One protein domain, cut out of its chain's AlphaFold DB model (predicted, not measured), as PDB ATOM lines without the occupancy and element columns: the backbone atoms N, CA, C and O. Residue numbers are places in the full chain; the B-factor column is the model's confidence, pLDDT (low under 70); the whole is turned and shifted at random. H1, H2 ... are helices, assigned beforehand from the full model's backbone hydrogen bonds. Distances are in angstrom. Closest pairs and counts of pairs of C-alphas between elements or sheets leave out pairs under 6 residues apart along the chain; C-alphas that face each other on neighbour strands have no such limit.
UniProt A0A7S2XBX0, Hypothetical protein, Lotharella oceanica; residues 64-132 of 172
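What this domain is: This is residues 64 to 132 of the 172 residues of the protein "Hypothetical protein" of Lotharella oceanica (UniProt A0A7S2XBX0). Four helices make an open, loose frame with an empty middle: H2, the longest helix, is one side, and H1 meets it near its beginning to form a V. At the other end of H2 the short helix H3 folds back on it as a helical hairpin, and H4 leads away from the end of H3, with residues 120 to 132 sticking out at one end of the printed part and residues 64 to 79 at the other. The printed part has 69 residues, with four named helices in the order H1, H2, H3, H4 and no named strand; the class is all helix. The whole is loose, with a radius of gyration of the C-alphas of 14.3 A, and it spans 36 by 30 by 22 A.

Where its parts are: Find C-alpha 87 at (-6.859, 18.102, 129.657); from there H2, residues 87 to 105, runs 26.7 A to C-alpha 105 at (-29.393, 6.998, 120.685). Look before it for H1, residues 66 to 83, which begins with C-alpha 66 at (-23.660, 0.328, 143.704) and is 26.1 A long from first to last C-alpha. After H2 comes H3, residues 109 to 117, 12.6 A long. H4, residues 119 to 130, covers 16.4 A and ends with C-alpha 130 at (-22.089, 14.512, 142.097).

How they stand to each other: Start at H2 and look at its residues 99 to 103, with which alone it touches H3. The closest C-alphas there are those of Phe 103 and Tyr 112, 5.9 A apart. H2 and H3 form a helical hairpin, running opposite ways at a steep tilt of 38 degrees, only just past shallow. Toward the beginning of H2, H1 is close but not clearly touching: the closest C-alphas, those of Tyr 80 and Leu 90, are 7.0 A apart. H1 and H2 run opposite ways at a steep tilt of 56 degrees. H3 and H4 meet only through their link. H4 is apart from H1 and from H2, and H1 is apart from H3. In H1, H2, H3 and H4, every backbone O i to N i+4 pair is within hydrogen-bond range.

The domain as a whole: Look for the two C-alphas farthest apart at Glu 67 and Met 110, 37.4 A from each other. The first and last printed C-alphas, those of Val 64 and Gly 132, are 21.2 A apart. The printed part has no cut, and the links H1 to H2, H2 to H3 and H3 to H4 are tight. Without the stretches that stand free, residues 64 to 79 and 120 to 132, the body has 40 residues and spans 35 by 16 by 10 A. In the B-factor column of this model the mean pLDDT of the printed part is 94.7, and no printed residue is under 70.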
ATOM      1  N   VAL A  64     -27.532  -4.728 139.072       90.38
ATOM      2  CA  VAL A  64     -26.190  -4.134 139.218       90.38
ATOM      3  C   VAL A  64     -26.089  -3.340 140.518       90.38
ATOM      4  O   VAL A  64     -26.766  -2.320 140.694       90.38
ATOM      5  N   SER A  65     -25.192  -3.770 141.403       92.81
ATOM      6  CA  SER A  65     -24.950  -3.140 142.699       92.81
ATOM      7  C   SER A  65     -24.294  -1.757 142.570       92.81
ATOM      8  O   SER A  65     -23.764  -1.357 141.526       92.81
ATOM      9  N   ILE A  66     -24.318  -0.983 143.657       90.62
ATOM     10  CA  ILE A  66     -23.660   0.328 143.704       90.62
ATOM     11  C   ILE A  66     -22.149   0.152 143.508       90.62
ATOM     12  O   ILE A  66     -21.543   0.865 142.706       90.62
ATOM     13  N   GLU A  67     -21.564  -0.827 144.184       94.88
ATOM     14  CA  GLU A  67     -20.143  -1.169 144.167       94.88
ATOM     15  C   GLU A  67     -19.684  -1.549 142.758       94.88
ATOM     16  O   GLU A  67     -18.690  -1.012 142.271       94.88
ATOM     17  N   GLU A  68     -20.451  -2.386 142.056       94.44
ATOM     18  CA  GLU A  68     -20.164  -2.761 140.667       94.44
ATOM     19  C   GLU A  68     -20.157  -1.530 139.753       94.44
ATOM     20  O   GLU A  68     -19.242  -1.332 138.949       94.44
ATOM     21  N   ARG A  69     -21.125  -0.623 139.925       94.94
ATOM     22  CA  ARG A  69     -21.149   0.641 139.173       94.94
ATOM     23  C   ARG A  69     -19.974   1.549 139.516       94.94
ATOM     24  O   ARG A  69     -19.501   2.267 138.635       94.94
ATOM     25  N   HIS A  70     -19.512   1.560 140.764       94.75
ATOM     26  CA  HIS A  70     -18.305   2.288 141.153       94.75
ATOM     27  C   HIS A  70     -17.055   1.687 140.502       94.75
ATOM     28  O   HIS A  70     -16.279   2.438 139.913       94.75
ATOM     29  N   ALA A  71     -16.910   0.361 140.499       96.31
ATOM     30  CA  ALA A  71     -15.802  -0.321 139.833       96.31
ATOM     31  C   ALA A  71     -15.756  -0.008 138.326       96.31
ATOM     32  O   ALA A  71     -14.691   0.281 137.777       96.31
ATOM     33  N   VAL A  72     -16.917   0.031 137.661       97.12
ATOM     34  CA  VAL A  72     -17.011   0.446 136.253       97.12
ATOM     35  C   VAL A  72     -16.545   1.894 136.060       97.12
ATOM     36  O   VAL A  72     -15.785   2.164 135.130       97.12
ATOM     37  N   ARG A  73     -16.944   2.831 136.934       96.12
ATOM     38  CA  ARG A  73     -16.491   4.235 136.853       96.12
ATOM     39  C   ARG A  73     -14.978   4.358 137.008       96.12
ATOM     40  O   ARG A  73     -14.366   5.088 136.232       96.12
ATOM     41  N   GLU A  74     -14.376   3.636 137.952       97.75
ATOM     42  CA  GLU A  74     -12.919   3.651 138.122       97.75
ATOM     43  C   GLU A  74     -12.208   3.062 136.900       97.75
ATOM     44  O   GLU A  74     -11.241   3.647 136.415       97.75
ATOM     45  N   LYS A  75     -12.726   1.976 136.314       97.88
ATOM     46  CA  LYS A  75     -12.165   1.402 135.081       97.88
ATOM     47  C   LYS A  75     -12.208   2.389 133.909       97.88
ATOM     48  O   LYS A  75     -11.217   2.520 133.192       97.88
ATOM     49  N   LEU A  76     -13.320   3.108 133.737       96.44
ATOM     50  CA  LEU A  76     -13.440   4.160 132.720       96.44
ATOM     51  C   LEU A  76     -12.455   5.303 132.981       96.44
ATOM     52  O   LEU A  76     -11.741   5.721 132.074       96.44
ATOM     53  N   LYS A  77     -12.361   5.771 134.229       96.44
ATOM     54  CA  LYS A  77     -11.413   6.816 134.630       96.44
ATOM     55  C   LYS A  77      -9.967   6.417 134.326       96.44
ATOM     56  O   LYS A  77      -9.235   7.216 133.750       96.44
ATOM     57  N   MET A  78      -9.568   5.185 134.649       97.44
ATOM     58  CA  MET A  78      -8.229   4.685 134.327       97.44
ATOM     59  C   MET A  78      -7.977   4.608 132.817       97.44
ATOM     60  O   MET A  78      -6.860   4.871 132.381       97.44
ATOM     61  N   ALA A  79      -8.985   4.264 132.010       97.12
ATOM     62  CA  ALA A  79      -8.850   4.262 130.553       97.12
ATOM     63  C   ALA A  79      -8.584   5.678 130.015       97.12
ATOM     64  O   ALA A  79      -7.635   5.872 129.260       97.12
ATOM     65  N   TYR A  80      -9.343   6.678 130.476       96.81
ATOM     66  CA  TYR A  80      -9.106   8.079 130.110       96.81
ATOM     67  C   TYR A  80      -7.722   8.573 130.546       96.81
ATOM     68  O   TYR A  80      -7.029   9.207 129.760       96.81
ATOM     69  N   GLN A  81      -7.280   8.234 131.759       95.50
ATOM     70  CA  GLN A  81      -5.950   8.612 132.253       95.50
ATOM     71  C   GLN A  81      -4.797   8.001 131.445       95.50
ATOM     72  O   GLN A  81      -3.727   8.593 131.375       95.50
ATOM     73  N   LYS A  82      -4.993   6.816 130.854       95.94
ATOM     74  CA  LYS A  82      -3.983   6.166 130.006       95.94
ATOM     75  C   LYS A  82      -3.936   6.750 128.597       95.94
ATOM     76  O   LYS A  82      -2.860   6.827 128.017       95.94
ATOM     77  N   SER A  83      -5.092   7.112 128.049       93.62
ATOM     78  CA  SER A  83      -5.213   7.555 126.656       93.62
ATOM     79  C   SER A  83      -5.016   9.060 126.475       93.62
ATOM     80  O   SER A  83      -4.617   9.489 125.397       93.62
ATOM     81  N   CYS A  84      -5.306   9.869 127.497       95.19
ATOM     82  CA  CYS A  84      -5.256  11.325 127.415       95.19
ATOM     83  C   CYS A  84      -4.073  11.869 128.220       95.19
ATOM     84  O   CYS A  84      -4.037  11.751 129.444       95.19
ATOM     85  N   THR A  85      -3.125  12.508 127.535       94.19
ATOM     86  CA  THR A  85      -1.939  13.123 128.156       94.19
ATOM     87  C   THR A  85      -2.184  14.544 128.652       94.19
ATOM     88  O   THR A  85      -1.474  15.019 129.534       94.19
ATOM     89  N   SER A  86      -3.186  15.230 128.097       96.62
ATOM     90  CA  SER A  86      -3.559  16.590 128.479       96.62
ATOM     91  C   SER A  86      -5.061  16.716 128.734       96.62
ATOM     92  O   SER A  86      -5.865  15.888 128.295       96.62
ATOM     93  N   PHE A  87      -5.449  17.781 129.438       96.31
ATOM     94  CA  PHE A  87      -6.859  18.102 129.657       96.31
ATOM     95  C   PHE A  87      -7.600  18.391 128.344       96.31
ATOM     96  O   PHE A  87      -8.741  17.971 128.183       96.31
ATOM     97  N   GLU A  88      -6.942  19.050 127.390       96.62
ATOM     98  CA  GLU A  88      -7.521  19.337 126.076       96.62
ATOM     99  C   GLU A  88      -7.809  18.052 125.290       96.62
ATOM    100  O   GLU A  88      -8.863  17.930 124.666       96.62
ATOM    101  N   ASP A  89      -6.919  17.059 125.363       95.31
ATOM    102  CA  ASP A  89      -7.139  15.754 124.726       95.31
ATOM    103  C   ASP A  89      -8.301  15.008 125.382       95.31
ATOM    104  O   ASP A  89      -9.136  14.423 124.692       95.31
ATOM    105  N   LEU A  90      -8.393  15.077 126.714       96.81
ATOM    106  CA  LEU A  90      -9.518  14.523 127.460       96.81
ATOM    107  C   LEU A  90     -10.836  15.188 127.053       96.81
ATOM    108  O   LEU A  90     -11.821  14.493 126.820       96.81
ATOM    109  N   LEU A  91     -10.863  16.518 126.944       97.00
ATOM    110  CA  LEU A  91     -12.067  17.255 126.581       97.00
ATOM    111  C   LEU A  91     -12.523  16.913 125.160       97.00
ATOM    112  O   LEU A  91     -13.699  16.615 124.958       97.00
ATOM    113  N   LYS A  92     -11.597  16.880 124.192       96.62
ATOM    114  CA  LYS A  92     -11.889  16.465 122.810       96.62
ATOM    115  C   LYS A  92     -12.458  15.051 122.757       96.62
ATOM    116  O   LYS A  92     -13.466  14.826 122.092       96.62
ATOM    117  N   LEU A  93     -11.836  14.114 123.474       97.00
ATOM    118  CA  LEU A  93     -12.274  12.721 123.486       97.00
ATOM    119  C   LEU A  93     -13.649  12.561 124.145       97.00
ATOM    120  O   LEU A  93     -14.501  11.862 123.605       97.00
ATOM    121  N   CYS A  94     -13.894  13.226 125.276       95.94
ATOM    122  CA  CYS A  94     -15.199  13.215 125.936       95.94
ATOM    123  C   CYS A  94     -16.299  13.775 125.026       95.94
ATOM    124  O   CYS A  94     -17.342  13.146 124.893       95.94
ATOM    125  N   VAL A  95     -16.052  14.907 124.352       96.19
ATOM    126  CA  VAL A  95     -17.016  15.496 123.408       96.19
ATOM    127  C   VAL A  95     -17.321  14.538 122.256       96.19
ATOM    128  O   VAL A  95     -18.488  14.379 121.911       96.19
ATOM    129  N   ALA A  96     -16.306  13.876 121.693       97.31
ATOM    130  CA  ALA A  96     -16.498  12.908 120.614       97.31
ATOM    131  C   ALA A  96     -17.341  11.699 121.059       97.31
ATOM    132  O   ALA A  96     -18.296  11.335 120.383       97.31
ATOM    133  N   VAL A  97     -17.035  11.119 122.226       96.56
ATOM    134  CA  VAL A  97     -17.800   9.988 122.781       96.56
ATOM    135  C   VAL A  97     -19.245  10.390 123.087       96.56
ATOM    136  O   VAL A  97     -20.177   9.647 122.784       96.56
ATOM    137  N   ASP A  98     -19.459  11.560 123.690       96.19
ATOM    138  CA  ASP A  98     -20.803  12.029 124.024       96.19
ATOM    139  C   ASP A  98     -21.634  12.324 122.767       96.19
ATOM    140  O   ASP A  98     -22.819  11.988 122.723       96.19
ATOM    141  N   GLU A  99     -21.026  12.911 121.735       96.88
ATOM    142  CA  GLU A  99     -21.671  13.137 120.440       96.88
ATOM    143  C   GLU A  99     -22.086  11.811 119.786       96.88
ATOM    144  O   GLU A  99     -23.252  11.669 119.409       96.88
ATOM    145  N   GLU A 100     -21.199  10.810 119.775       96.88
ATOM    146  CA  GLU A 100     -21.476   9.470 119.247       96.88
ATOM    147  C   GLU A 100     -22.635   8.787 119.996       96.88
ATOM    148  O   GLU A 100     -23.524   8.181 119.382       96.88
ATOM    149  N   LEU A 101     -22.675   8.915 121.329       95.62
ATOM    150  CA  LEU A 101     -23.754   8.381 122.164       95.62
ATOM    151  C   LEU A 101     -25.095   9.066 121.885       95.62
ATOM    152  O   LEU A 101     -26.138   8.404 121.873       95.62
ATOM    153  N   ILE A 102     -25.093  10.386 121.674       96.06
ATOM    154  CA  ILE A 102     -26.302  11.122 121.294       96.06
ATOM    155  C   ILE A 102     -26.764  10.658 119.916       96.06
ATOM    156  O   ILE A 102     -27.942  10.336 119.758       96.06
ATOM    157  N   PHE A 103     -25.855  10.595 118.943       96.62
ATOM    158  CA  PHE A 103     -26.157  10.186 117.577       96.62
ATOM    159  C   PHE A 103     -26.786   8.792 117.541       96.62
ATOM    160  O   PHE A 103     -27.929   8.644 117.100       96.62
ATOM    161  N   SER A 104     -26.105   7.804 118.124       96.31
ATOM    162  CA  SER A 104     -26.542   6.404 118.171       96.31
ATOM    163  C   SER A 104     -27.866   6.202 118.914       96.31
ATOM    164  O   SER A 104     -28.617   5.273 118.621       96.31
ATOM    165  N   GLY A 105     -28.166   7.062 119.893       93.88
ATOM    166  CA  GLY A 105     -29.393   6.998 120.685       93.88
ATOM    167  C   GLY A 105     -30.611   7.669 120.044       93.88
ATOM    168  O   GLY A 105     -31.711   7.559 120.587       93.88
ATOM    169  N   THR A 106     -30.442   8.380 118.927       95.94
ATOM    170  CA  THR A 106     -31.515   9.165 118.291       95.94
ATOM    171  C   THR A 106     -32.042   8.497 117.029       95.94
ATOM    172  O   THR A 106     -31.317   7.800 116.327       95.94
ATOM    173  N   LYS A 107     -33.328   8.710 116.713       95.31
ATOM    174  CA  LYS A 107     -33.968   8.124 115.517       95.31
ATOM    175  C   LYS A 107     -34.149   9.125 114.378       95.31
ATOM    176  O   LYS A 107     -34.625   8.764 113.305       95.31
ATOM    177  N   SER A 108     -33.824  10.397 114.609       97.06
ATOM    178  CA  SER A 108     -33.951  11.453 113.607       97.06
ATOM    179  C   SER A 108     -32.922  12.565 113.794       97.06
ATOM    180  O   SER A 108     -32.521  12.890 114.912       97.06
ATOM    181  N   LYS A 109     -32.583  13.238 112.690       95.88
ATOM    182  CA  LYS A 109     -31.686  14.405 112.676       95.88
ATOM    183  C   LYS A 109     -32.165  15.538 113.593       95.88
ATOM    184  O   LYS A 109     -31.363  16.184 114.256       95.88
ATOM    185  N   MET A 110     -33.477  15.779 113.650       97.12
ATOM    186  CA  MET A 110     -34.058  16.811 114.516       97.12
ATOM    187  C   MET A 110     -33.902  16.463 116.005       97.12
ATOM    188  O   MET A 110     -33.637  17.338 116.825       97.12
ATOM    189  N   GLU A 111     -34.075  15.190 116.364       95.62
ATOM    190  CA  GLU A 111     -33.907  14.704 117.737       95.62
ATOM    191  C   GLU A 111     -32.442  14.758 118.185       95.62
ATOM    192  O   GLU A 111     -32.170  15.209 119.296       95.62
ATOM    193  N   TYR A 112     -31.509  14.396 117.299       97.38
ATOM    194  CA  TYR A 112     -30.069  14.541 117.515       97.38
ATOM    195  C   TYR A 112     -29.696  15.968 117.937       97.38
ATOM    196  O   TYR A 112     -29.144  16.169 119.019       97.38
ATOM    197  N   PHE A 113     -30.105  16.976 117.158       97.31
ATOM    198  CA  PHE A 113     -29.828  18.373 117.500       97.31
ATOM    199  C   PHE A 113     -30.500  18.805 118.805       97.31
ATOM    200  O   PHE A 113     -29.859  19.435 119.644       97.31
ATOM    201  N   LYS A 114     -31.770  18.438 119.033       95.81
ATOM    202  CA  LYS A 114     -32.455  18.745 120.303       95.81
ATOM    203  C   LYS A 114     -31.706  18.173 121.510       95.81
ATOM    204  O   LYS A 114     -31.605  18.848 122.533       95.81
ATOM    205  N   ASN A 115     -31.179  16.956 121.393       93.81
ATOM    206  CA  ASN A 115     -30.426  16.306 122.461       93.81
ATOM    207  C   ASN A 115     -29.040  16.938 122.658       93.81
ATOM    208  O   ASN A 115     -28.640  17.130 123.808       93.81
ATOM    209  N   ALA A 116     -28.360  17.333 121.578       94.25
ATOM    210  CA  ALA A 116     -27.097  18.067 121.639       94.25
ATOM    211  C   ALA A 116     -27.261  19.445 122.310       94.25
ATOM    212  O   ALA A 116     -26.508  19.790 123.218       94.25
ATOM    213  N   TYR A 117     -28.303  20.209 121.965       94.00
ATOM    214  CA  TYR A 117     -28.542  21.528 122.571       94.00
ATOM    215  C   TYR A 117     -28.944  21.465 124.050       94.00
ATOM    216  O   TYR A 117     -28.666  22.392 124.808       94.00
ATOM    217  N   ARG A 118     -29.550  20.360 124.496       93.88
ATOM    218  CA  ARG A 118     -29.883  20.123 125.913       93.88
ATOM    219  C   ARG A 118     -28.718  19.568 126.731       93.88
ATOM    220  O   ARG A 118     -28.886  19.279 127.918       93.88
ATOM    221  N   TRP A 119     -27.539  19.398 126.134       93.75
ATOM    222  CA  TRP A 119     -26.401  18.792 126.817       93.75
ATOM    223  C   TRP A 119     -25.950  19.596 128.040       93.75
ATOM    224  O   TRP A 119     -25.708  19.024 129.103       93.75
ATOM    225  N   ASN A 120     -25.947  20.928 127.940       93.38
ATOM    226  CA  ASN A 120     -25.600  21.801 129.062       93.38
ATOM    227  C   ASN A 120     -26.517  21.580 130.284       93.38
ATOM    228  O   ASN A 120     -26.035  21.476 131.414       93.38
ATOM    229  N   ASP A 121     -27.824  21.412 130.069       94.12
ATOM    230  CA  ASP A 121     -28.780  21.132 131.149       94.12
ATOM    231  C   ASP A 121     -28.481  19.789 131.827       94.12
ATOM    232  O   ASP A 121     -28.546  19.663 133.056       94.12
ATOM    233  N   ARG A 122     -28.093  18.779 131.037       92.19
ATOM    234  CA  ARG A 122     -27.683  17.465 131.553       92.19
ATOM    235  C   ARG A 122     -26.420  17.568 132.402       92.19
ATOM    236  O   ARG A 122     -26.389  16.977 133.482       92.19
ATOM    237  N   LEU A 123     -25.419  18.332 131.961       94.00
ATOM    238  CA  LEU A 123     -24.198  18.578 132.732       94.00
ATOM    239  C   LEU A 123     -24.517  19.278 134.057       94.00
ATOM    240  O   LEU A 123     -24.092  18.811 135.108       94.00
ATOM    241  N   GLN A 124     -25.350  20.321 134.046       93.19
ATOM    242  CA  GLN A 124     -25.796  21.021 135.259       93.19
ATOM    243  C   GLN A 124     -26.472  20.079 136.264       93.19
ATOM    244  O   GLN A 124     -26.165  20.098 137.461       93.19
ATOM    245  N   ILE A 125     -27.386  19.226 135.793       91.38
ATOM    246  CA  ILE A 125     -28.051  18.223 136.631       91.38
ATOM    247  C   ILE A 125     -27.026  17.224 137.176       91.38
ATOM    248  O   ILE A 125     -27.044  16.916 138.371       91.38
ATOM    249  N   LYS A 126     -26.114  16.734 136.330       89.75
ATOM    250  CA  LYS A 126     -25.120  15.732 136.721       89.75
ATOM    251  C   LYS A 126     -24.127  16.275 137.746       89.75
ATOM    252  O   LYS A 126     -23.882  15.614 138.751       89.75
ATOM    253  N   THR A 127     -23.646  17.499 137.565       92.06
ATOM    254  CA  THR A 127     -22.784  18.201 138.523       92.06
ATOM    255  C   THR A 127     -23.465  18.350 139.880       92.06
ATOM    256  O   THR A 127     -22.864  18.088 140.922       92.06
ATOM    257  N   LYS A 128     -24.755  18.701 139.900       91.69
ATOM    258  CA  LYS A 128     -25.529  18.779 141.148       91.69
ATOM    259  C   LYS A 128     -25.682  17.415 141.832       91.69
ATOM    260  O   LYS A 128     -25.636  17.370 143.058       91.69
ATOM    261  N   GLN A 129     -25.844  16.324 141.077       87.06
ATOM    262  CA  GLN A 129     -25.882  14.963 141.634       87.06
ATOM    263  C   GLN A 129     -24.547  14.578 142.280       87.06
ATOM    264  O   GLN A 129     -24.538  14.071 143.396       87.06
ATOM    265  N   LEU A 130     -23.428  14.836 141.594       86.25
ATOM    266  CA  LEU A 130     -22.089  14.512 142.097       86.25
ATOM    267  C   LEU A 130     -21.763  15.279 143.381       86.25
ATOM    268  O   LEU A 130     -21.204  14.714 144.312       86.25
ATOM    269  N   ASN A 131     -22.200  16.536 143.468       87.38
ATOM    270  CA  ASN A 131     -22.022  17.368 144.657       87.38
ATOM    271  C   ASN A 131     -23.026  17.056 145.785       87.38
ATOM    272  O   ASN A 131     -23.121  17.824 146.740       87.38
ATOM    273  N   GLY A 132     -23.844  16.004 145.657       78.56
ATOM    274  CA  GLY A 132     -24.859  15.629 146.647       78.56
ATOM    275  C   GLY A 132     -26.042  16.602 146.761       78.56
ATOM    276  O   GLY A 132     -26.891  16.446 147.636       78.56
TER     277      GLY A 132